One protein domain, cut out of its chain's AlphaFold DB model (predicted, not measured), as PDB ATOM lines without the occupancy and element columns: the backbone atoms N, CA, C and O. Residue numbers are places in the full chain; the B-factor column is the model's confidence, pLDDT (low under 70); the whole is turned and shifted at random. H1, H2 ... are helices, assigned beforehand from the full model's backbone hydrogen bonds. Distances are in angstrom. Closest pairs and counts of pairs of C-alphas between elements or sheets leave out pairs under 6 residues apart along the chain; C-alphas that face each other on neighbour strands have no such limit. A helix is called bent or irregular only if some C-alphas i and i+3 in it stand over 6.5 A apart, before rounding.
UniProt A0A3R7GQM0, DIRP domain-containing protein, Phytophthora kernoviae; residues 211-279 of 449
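What this domain is: This is residues 211 to 279 of the 449 residues of the protein "DIRP domain-containing protein" of Phytophthora kernoviae (UniProt A0A3R7GQM0). Four helices make an open, loose loop with an empty middle: H1 and H2 follow each other along one side, H3 turns back and packs on H2 at one end, and the long H4 slants back to H1 at the other end. Residues 236 to 241, of which 240 to 241 belong to H3, stick out, and residues 251 to 266, of which 258 to 266 belong to H4, stick out as well. The printed part has 69 residues with four named helices, in the order H1, H2, H3, H4, and no named strand; its class is all helix. The whole is loose, with a radius of gyration of the C-alphas of 15.0 A, and elongated, spanning 43 by 27 by 16 A.

How they stand to each other: H1, residues 212 to 219, and H2, residues 222 to 229, are apart, though a tight link of 2 residues joins them. H2 touches H3, residues 240 to 250; their closest C-alphas are those of Leu 227 and Val 246, 7.5 A apart. H2 and H3 run opposite ways at a steep tilt of 63 degrees. H4, residues 258 to 277, touches H1 with residues 268 to 275 alone; their closest C-alphas are those of Val 213 and Arg 272, 7.2 A apart. H1 and H4 run opposite ways at a steep tilt of 56 degrees. H1 and H3 are apart, as are H2 and H4, and H3 and H4. In H2, H3 and H4 every O i to N i+4 pair is within hydrogen-bond range, and in H1 2 of 4 are.

Where its parts are: H1 begins with C-alpha 212 at (60.249, 215.363, 112.767) and is 11.5 A from first to last C-alpha. It is irregular: C-alphas 213 and 216 are 7.3 A apart. H2, from Glu 222 to Arg 229, is 10.3 A long by the same measure. H3, from Arg 240 to Met 250, is 15.4 A long, and its C-alpha 240 is at (75.543, 183.219, 96.960). H4, the longest helix with 20 residues, is 28.9 A long and ends with C-alpha 277 at (70.886, 224.632, 105.658).

The domain as a whole: The two C-alphas farthest apart are those of Ala 239 and Asp 279, at 44.5 A, while the first and last printed C-alphas, of Ser 211 and Asp 279, are 14.4 A apart. The printed part has no cut. The links from H2 to H3, with 10 residues, and from H3 to H4, with 7, are short, and no link is long. The mean pLDDT of the printed part is 80.0; residues 211 to 212, 252 to 254 and 277 to 279 are under 70.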
ATOM      1  N   SER A 211      63.047 213.715 116.400       68.50
ATOM      2  CA  SER A 211      62.495 214.957 115.858       68.50
ATOM      3  C   SER A 211      61.882 214.694 114.484       68.50
ATOM      4  O   SER A 211      62.391 213.869 113.725       68.50
ATOM      5  N   TYR A 212      60.840 215.442 114.109       68.75
ATOM      6  CA  TYR A 212      60.249 215.363 112.767       68.75
ATOM      7  C   TYR A 212      61.292 215.552 111.649       68.75
ATOM      8  O   TYR A 212      61.215 214.929 110.588       68.75
ATOM      9  N   VAL A 213      62.333 216.348 111.913       72.38
ATOM     10  CA  VAL A 213      63.468 216.550 110.999       72.38
ATOM     11  C   VAL A 213      64.145 215.221 110.640       72.38
ATOM     12  O   VAL A 213      64.631 215.077 109.522       72.38
ATOM     13  N   ASP A 214      64.113 214.224 111.520       81.44
ATOM     14  CA  ASP A 214      64.784 212.936 111.344       81.44
ATOM     15  C   ASP A 214      63.922 211.880 110.631       81.44
ATOM     16  O   ASP A 214      64.422 210.807 110.296       81.44
ATOM     17  N   VAL A 215      62.639 212.161 110.368       75.94
ATOM     18  CA  VAL A 215      61.697 211.193 109.777       75.94
ATOM     19  C   VAL A 215      62.219 210.633 108.452       75.94
ATOM     20  O   VAL A 215      62.214 209.417 108.259       75.94
ATOM     21  N   ASP A 216      62.703 211.486 107.545       73.38
ATOM     22  CA  ASP A 216      63.183 211.025 106.232       73.38
ATOM     23  C   ASP A 216      64.498 210.251 106.346       73.38
ATOM     24  O   ASP A 216      64.725 209.307 105.591       73.38
ATOM     25  N   PHE A 217      65.340 210.604 107.323       82.06
ATOM     26  CA  PHE A 217      66.567 209.868 107.613       82.06
ATOM     27  C   PHE A 217      66.256 208.438 108.062       82.06
ATOM     28  O   PHE A 217      66.845 207.494 107.544       82.06
ATOM     29  N   PHE A 218      65.291 208.258 108.970       80.06
ATOM     30  CA  PHE A 218      64.901 206.932 109.457       80.06
ATOM     31  C   PHE A 218      64.043 206.132 108.467       80.06
ATOM     32  O   PHE A 218      64.037 204.902 108.524       80.06
ATOM     33  N   ARG A 219      63.331 206.791 107.544       76.88
ATOM     34  CA  ARG A 219      62.639 206.119 106.427       76.88
ATOM     35  C   ARG A 219      63.601 205.630 105.349       76.88
ATOM     36  O   ARG A 219      63.275 204.691 104.622       76.88
ATOM     37  N   HIS A 220      64.763 206.260 105.225       77.31
ATOM     38  CA  HIS A 220      65.750 205.897 104.226       77.31
ATOM     39  C   HIS A 220      66.464 204.588 104.593       77.31
ATOM     40  O   HIS A 220      67.034 204.438 105.672       77.31
ATOM     41  N   ASN A 221      66.451 203.625 103.668       81.50
ATOM     42  CA  ASN A 221      67.091 202.327 103.848       81.50
ATOM     43  C   ASN A 221      68.200 202.131 102.803       81.50
ATOM     44  O   ASN A 221      67.935 201.754 101.661       81.50
ATOM     45  N   GLU A 222      69.450 202.331 103.227       82.31
ATOM     46  CA  GLU A 222      70.648 202.200 102.379       82.31
ATOM     47  C   GLU A 222      70.787 200.812 101.745       82.31
ATOM     48  O   GLU A 222      71.310 200.671 100.639       82.31
ATOM     49  N   PHE A 223      70.323 199.768 102.437       83.00
ATOM     50  CA  PHE A 223      70.345 198.406 101.912       83.00
ATOM     51  C   PHE A 223      69.384 198.270 100.728       83.00
ATOM     52  O   PHE A 223      69.764 197.747  99.684       83.00
ATOM     53  N   MET A 224      68.168 198.807 100.849       81.19
ATOM     54  CA  MET A 224      67.197 198.807  99.749       81.19
ATOM     55  C   MET A 224      67.665 199.668  98.573       81.19
ATOM     56  O   MET A 224      67.473 199.284  97.419       81.19
ATOM     57  N   GLU A 225      68.319 200.798  98.839       82.38
ATOM     58  CA  GLU A 225      68.923 201.625  97.792       82.38
ATOM     59  C   GLU A 225      70.046 200.874  97.062       82.38
ATOM     60  O   GLU A 225      70.091 200.858  95.832       82.38
ATOM     61  N   CYS A 226      70.912 200.182  97.809       82.31
ATOM     62  CA  CYS A 226      71.967 199.333  97.265       82.31
ATOM     63  C   CYS A 226      71.396 198.229  96.360       82.31
ATOM     64  O   CYS A 226      71.825 198.083  95.213       82.31
ATOM     65  N   LEU A 227      70.367 197.512  96.825       84.25
ATOM     66  CA  LEU A 227      69.681 196.494  96.027       84.25
ATOM     67  C   LEU A 227      69.041 197.084  94.768       84.25
ATOM     68  O   LEU A 227      69.149 196.501  93.691       84.25
ATOM     69  N   THR A 228      68.406 198.250  94.878       84.62
ATOM     70  CA  THR A 228      67.771 198.929  93.739       84.62
ATOM     71  C   THR A 228      68.808 199.347  92.701       84.62
ATOM     72  O   THR A 228      68.625 199.078  91.515       84.62
ATOM     73  N   ARG A 229      69.944 199.910  93.134       79.88
ATOM     74  CA  ARG A 229      71.064 200.291  92.260       79.88
ATOM     75  C   ARG A 229      71.659 199.092  91.516       79.88
ATOM     76  O   ARG A 229      72.067 199.230  90.369       79.88
ATOM     77  N   MET A 230      71.668 197.914  92.141       77.31
ATOM     78  CA  MET A 230      72.122 196.661  91.522       77.31
ATOM     79  C   MET A 230      71.057 195.968  90.659       77.31
ATOM     80  O   MET A 230      71.339 194.926  90.073       77.31
ATOM     81  N   GLY A 231      69.836 196.508  90.579       81.12
ATOM     82  CA  GLY A 231      68.715 195.870  89.885       81.12
ATOM     83  C   GLY A 231      68.126 194.660  90.621       81.12
ATOM     84  O   GLY A 231      67.337 193.920  90.044       81.12
ATOM     85  N   LEU A 232      68.475 194.462  91.896       81.38
ATOM     86  CA  LEU A 232      68.041 193.338  92.735       81.38
ATOM     87  C   LEU A 232      66.762 193.636  93.534       81.38
ATOM     88  O   LEU A 232      66.263 192.764  94.237       81.38
ATOM     89  N   GLY A 233      66.205 194.848  93.441       75.50
ATOM     90  CA  GLY A 233      65.073 195.283  94.274       75.50
ATOM     91  C   GLY A 233      63.771 194.480  94.109       75.50
ATOM     92  O   GLY A 233      62.911 194.549  94.979       75.50
ATOM     93  N   LYS A 234      63.618 193.713  93.019       77.69
ATOM     94  CA  LYS A 234      62.429 192.881  92.737       77.69
ATOM     95  C   LYS A 234      62.652 191.385  92.984       77.69
ATOM     96  O   LYS A 234      61.731 190.595  92.806       77.69
ATOM     97  N   ILE A 235      63.872 190.994  93.342       74.12
ATOM     98  CA  ILE A 235      64.272 189.593  93.418       74.12
ATOM     99  C   ILE A 235      63.985 189.066  94.827       74.12
ATOM    100  O   ILE A 235      64.424 189.648  95.817       74.12
ATOM    101  N   THR A 236      63.251 187.958  94.923       73.44
ATOM    102  CA  THR A 236      62.877 187.325  96.201       73.44
ATOM    103  C   THR A 236      63.928 186.334  96.709       73.44
ATOM    104  O   THR A 236      64.009 186.100  97.914       73.44
ATOM    105  N   ALA A 237      64.771 185.792  95.823       77.81
ATOM    106  CA  ALA A 237      65.874 184.894  96.155       77.81
ATOM    107  C   ALA A 237      67.088 185.168  95.256       77.81
ATOM    108  O   ALA A 237      66.947 185.340  94.054       77.81
ATOM    109  N   ALA A 238      68.290 185.206  95.833       79.94
ATOM    110  CA  ALA A 238      69.514 185.466  95.081       79.94
ATOM    111  C   ALA A 238      70.603 184.444  95.416       79.94
ATOM    112  O   ALA A 238      70.743 184.004  96.562       79.94
ATOM    113  N   ALA A 239      71.405 184.092  94.412       82.31
ATOM    114  CA  ALA A 239      72.514 183.165  94.564       82.31
ATOM    115  C   ALA A 239      73.632 183.739  95.456       82.31
ATOM    116  O   ALA A 239      73.841 184.952  95.567       82.31
ATOM    117  N   ARG A 240      74.426 182.852  96.068       82.50
ATOM    118  CA  ARG A 240      75.543 183.219  96.960       82.50
ATOM    119  C   ARG A 240      76.544 184.233  96.363       82.50
ATOM    120  O   ARG A 240      77.005 185.080  97.131       82.50
ATOM    121  N   PRO A 241      76.887 184.203  95.056       82.44
ATOM    122  CA  PRO A 241      77.751 185.214  94.443       82.44
ATOM    123  C   PRO A 241      77.137 186.618  94.450       82.44
ATOM    124  O   PRO A 241      77.837 187.579  94.753       82.44
ATOM    125  N   ILE A 242      75.825 186.733  94.223       82.31
ATOM    126  CA  ILE A 242      75.090 188.007  94.249       82.31
ATOM    127  C   ILE A 242      75.151 188.602  95.660       82.31
ATOM    128  O   ILE A 242      75.555 189.747  95.842       82.31
ATOM    129  N   TRP A 243      74.885 187.785  96.684       85.12
ATOM    130  CA  TRP A 243      75.062 188.190  98.083       85.12
ATOM    131  C   TRP A 243      76.513 188.505  98.453       85.12
ATOM    132  O   TRP A 243      76.764 189.186  99.447       85.12
ATOM    133  N   SER A 244      77.492 187.985  97.709       83.19
ATOM    134  CA  SER A 244      78.891 188.368  97.875       83.19
ATOM    135  C   SER A 244      79.144 189.768  97.328       83.19
ATOM    136  O   SER A 244      79.702 190.580  98.055       83.19
ATOM    137  N   SER A 245      78.663 190.081  96.122       83.31
ATOM    138  CA  SER A 245      78.762 191.423  95.532       83.31
ATOM    139  C   SER A 245      78.032 192.487  96.361       83.31
ATOM    140  O   SER A 245      78.583 193.561  96.586       83.31
ATOM    141  N   VAL A 246      76.843 192.178  96.898       85.31
ATOM    142  CA  VAL A 246      76.107 193.089  97.798       85.31
ATOM    143  C   VAL A 246      76.931 193.414  99.047       85.31
ATOM    144  O   VAL A 246      77.052 194.578  99.428       85.31
ATOM    145  N   ARG A 247      77.544 192.399  99.670       84.81
ATOM    146  CA  ARG A 247      78.404 192.595 100.848       84.81
ATOM    147  C   ARG A 247      79.663 193.389 100.516       84.81
ATOM    148  O   ARG A 247      80.052 194.220 101.318       84.81
ATOM    149  N   THR A 248      80.285 193.178  99.360       83.56
ATOM    150  CA  THR A 248      81.440 193.993  98.955       83.56
ATOM    151  C   THR A 248      81.040 195.459  98.785       83.56
ATOM    152  O   THR A 248      81.688 196.333  99.350       83.56
ATOM    153  N   SER A 249      79.916 195.728  98.117       83.94
ATOM    154  CA  SER A 249      79.446 197.095  97.868       83.94
ATOM    155  C   SER A 249      79.002 197.849  99.122       83.94
ATOM    156  O   SER A 249      79.108 199.071  99.146       83.94
ATOM    157  N   MET A 250      78.455 197.164 100.130       80.06
ATOM    158  CA  MET A 250      78.053 197.792 101.398       80.06
ATOM    159  C   MET A 250      79.156 197.781 102.459       80.06
ATOM    160  O   MET A 250      79.009 198.404 103.510       80.06
ATOM    161  N   GLY A 251      80.253 197.071 102.200       79.19
ATOM    162  CA  GLY A 251      81.332 196.864 103.153       79.19
ATOM    163  C   GLY A 251      81.023 195.795 104.206       79.19
ATOM    164  O   GLY A 251      80.171 194.917 104.053       79.19
ATOM    165  N   HIS A 252      81.786 195.814 105.298       68.75
ATOM    166  CA  HIS A 252      81.667 194.783 106.324       68.75
ATOM    167  C   HIS A 252      80.298 194.802 107.021       68.75
ATOM    168  O   HIS A 252      79.796 195.879 107.351       68.75
ATOM    169  N   PRO A 253      79.709 193.620 107.305       64.06
ATOM    170  CA  PRO A 253      78.480 193.528 108.082       64.06
ATOM    171  C   PRO A 253      78.635 194.284 109.404       64.06
ATOM    172  O   PRO A 253      79.453 193.910 110.250       64.06
ATOM    173  N   ARG A 254      77.867 195.364 109.572       69.56
ATOM    174  CA  ARG A 254      77.936 196.210 110.765       69.56
ATOM    175  C   ARG A 254      77.385 195.425 111.955       69.56
ATOM    176  O   ARG A 254      76.208 195.077 111.988       69.56
ATOM    177  N   ARG A 255      78.246 195.102 112.923       79.25
ATOM    178  CA  ARG A 255      77.810 194.544 114.211       79.25
ATOM    179  C   ARG A 255      77.308 195.685 115.089       79.25
ATOM    180  O   ARG A 255      77.967 196.721 115.185       79.25
ATOM    181  N   LEU A 256      76.183 195.456 115.763       80.38
ATOM    182  CA  LEU A 256      75.694 196.330 116.826       80.38
ATOM    183  C   LEU A 256      76.794 196.483 117.886       80.38
ATOM    184  O   LEU A 256      77.200 195.510 118.516       80.38
ATOM    185  N   SER A 257      77.339 197.692 118.003       86.31
ATOM    186  CA  SER A 257      78.473 198.023 118.869       86.31
ATOM    187  C   SER A 257      78.445 199.513 119.239       86.31
ATOM    188  O   SER A 257      77.801 200.298 118.540       86.31
ATOM    189  N   PRO A 258      79.159 199.946 120.294       87.19
ATOM    190  CA  PRO A 258      79.243 201.367 120.642       87.19
ATOM    191  C   PRO A 258      79.817 202.234 119.511       87.19
ATOM    192  O   PRO A 258      79.312 203.322 119.251       87.19
ATOM    193  N   LEU A 259      80.818 201.724 118.782       83.81
ATOM    194  CA  LEU A 259      81.385 202.402 117.610       83.81
ATOM    195  C   LEU A 259      80.351 202.581 116.493       83.81
ATOM    196  O   LEU A 259      80.309 203.635 115.865       83.81
ATOM    197  N   PHE A 260      79.493 201.580 116.280       86.69
ATOM    198  CA  PHE A 260      78.392 201.676 115.326       86.69
ATOM    199  C   PHE A 260      77.414 202.796 115.706       86.69
ATOM    200  O   PHE A 260      77.077 203.619 114.860       86.69
ATOM    201  N   PHE A 261      77.013 202.888 116.979       85.50
ATOM    202  CA  PHE A 261      76.136 203.970 117.433       85.50
ATOM    203  C   PHE A 261      76.780 205.351 117.295       85.50
ATOM    204  O   PHE A 261      76.104 206.291 116.885       85.50
ATOM    205  N   ALA A 262      78.078 205.479 117.586       87.31
ATOM    206  CA  ALA A 262      78.801 206.732 117.390       87.31
ATOM    207  C   ALA A 262      78.802 207.158 115.910       87.31
ATOM    208  O   ALA A 262      78.487 208.305 115.606       87.31
ATOM    209  N   GLN A 263      79.078 206.227 114.992       87.44
ATOM    210  CA  GLN A 263      79.071 206.488 113.548       87.44
ATOM    211  C   GLN A 263      77.682 206.875 113.025       87.44
ATOM    212  O   GLN A 263      77.553 207.858 112.295       87.44
ATOM    213  N   GLU A 264      76.633 206.144 113.413       87.38
ATOM    214  CA  GLU A 264      75.258 206.470 113.014       87.38
ATOM    215  C   GLU A 264      74.795 207.806 113.615       87.38
ATOM    216  O   GLU A 264      74.113 208.577 112.941       87.38
ATOM    217  N   LYS A 265      75.232 208.144 114.838       87.56
ATOM    218  CA  LYS A 265      74.984 209.463 115.437       87.56
ATOM    219  C   LYS A 265      75.656 210.581 114.637       87.56
ATOM    220  O   LYS A 265      74.982 211.544 114.282       87.56
ATOM    221  N   THR A 266      76.937 210.442 114.282       91.00
ATOM    222  CA  THR A 266      77.647 211.419 113.433       91.00
ATOM    223  C   THR A 266      76.947 211.604 112.084       91.00
ATOM    224  O   THR A 266      76.818 212.719 111.575       91.00
ATOM    225  N   LYS A 267      76.460 210.512 111.495       88.88
ATOM    226  CA  LYS A 267      75.735 210.534 110.224       88.88
ATOM    227  C   LYS A 267      74.397 211.270 110.336       88.88
ATOM    228  O   LYS A 267      74.085 212.089 109.472       88.88
ATOM    229  N   LEU A 268      73.649 211.041 111.416       87.38
ATOM    230  CA  LEU A 268      72.422 211.778 111.720       87.38
ATOM    231  C   LEU A 268      72.702 213.273 111.938       87.38
ATOM    232  O   LEU A 268      71.981 214.121 111.419       87.38
ATOM    233  N   GLU A 269      73.760 213.620 112.668       85.56
ATOM    234  CA  GLU A 269      74.165 215.014 112.888       85.56
ATOM    235  C   GLU A 269      74.545 215.713 111.579       85.56
ATOM    236  O   GLU A 269      74.126 216.848 111.348       85.56
ATOM    237  N   THR A 270      75.257 215.015 110.691       86.12
ATOM    238  CA  THR A 270      75.594 215.506 109.347       86.12
ATOM    239  C   THR A 270      74.333 215.739 108.519       86.12
ATOM    240  O   THR A 270      74.171 216.803 107.923       86.12
ATOM    241  N   TYR A 271      73.397 214.786 108.530       84.44
ATOM    242  CA  TYR A 271      72.107 214.929 107.863       84.44
ATOM    243  C   TYR A 271      71.318 216.132 108.398       84.44
ATOM    244  O   TYR A 271      70.857 216.963 107.618       84.44
ATOM    245  N   ARG A 272      71.226 216.286 109.724       83.62
ATOM    246  CA  ARG A 272      70.573 217.440 110.358       83.62
ATOM    247  C   ARG A 272      71.261 218.751 109.982       83.62
ATOM    248  O   ARG A 272      70.576 219.735 109.739       83.62
ATOM    249  N   ALA A 273      72.592 218.788 109.920       82.12
ATOM    250  CA  ALA A 273      73.337 219.975 109.506       82.12
ATOM    251  C   ALA A 273      73.025 220.374 108.058       82.12
ATOM    252  O   ALA A 273      72.858 221.557 107.778       82.12
ATOM    253  N   VAL A 274      72.896 219.400 107.154       80.12
ATOM    254  CA  VAL A 274      72.476 219.637 105.767       80.12
ATOM    255  C   VAL A 274      71.021 220.106 105.724       80.12
ATOM    256  O   VAL A 274      70.743 221.145 105.142       80.12
ATOM    257  N   LYS A 275      70.100 219.408 106.396       77.12
ATOM    258  CA  LYS A 275      68.668 219.740 106.394       77.12
ATOM    259  C   LYS A 275      68.382 221.128 106.978       77.12
ATOM    260  O   LYS A 275      67.585 221.856 106.409       77.12
ATOM    261  N   ARG A 276      69.106 221.538 108.025       74.62
ATOM    262  CA  ARG A 276      69.039 222.902 108.586       74.62
ATOM    263  C   ARG A 276      69.578 223.990 107.650       74.62
ATOM    264  O   ARG A 276      69.184 225.137 107.782       74.62
ATOM    265  N   ARG A 277      70.469 223.670 106.703       67.00
ATOM    266  CA  ARG A 277      70.886 224.632 105.658       67.00
ATOM    267  C   ARG A 277      69.809 224.844 104.595       67.00
ATOM    268  O   ARG A 277      69.857 225.843 103.892       67.00
ATOM    269  N   PHE A 278      68.869 223.908 104.484       60.91
ATOM    270  CA  PHE A 278      67.711 223.974 103.593       60.91
ATOM    271  C   PHE A 278      66.423 224.380 104.337       60.91
ATOM    272  O   PHE A 278      65.334 224.206 103.796       60.91
ATOM    273  N   ASP A 279      66.544 224.901 105.565       57.47
ATOM    274  CA  ASP A 279      65.425 225.435 106.349       57.47
ATOM    275  C   ASP A 279      64.800 226.641 105.594       57.47
ATOM    276  O   ASP A 279      65.545 227.419 104.982       57.47
TER     277      ASP A 279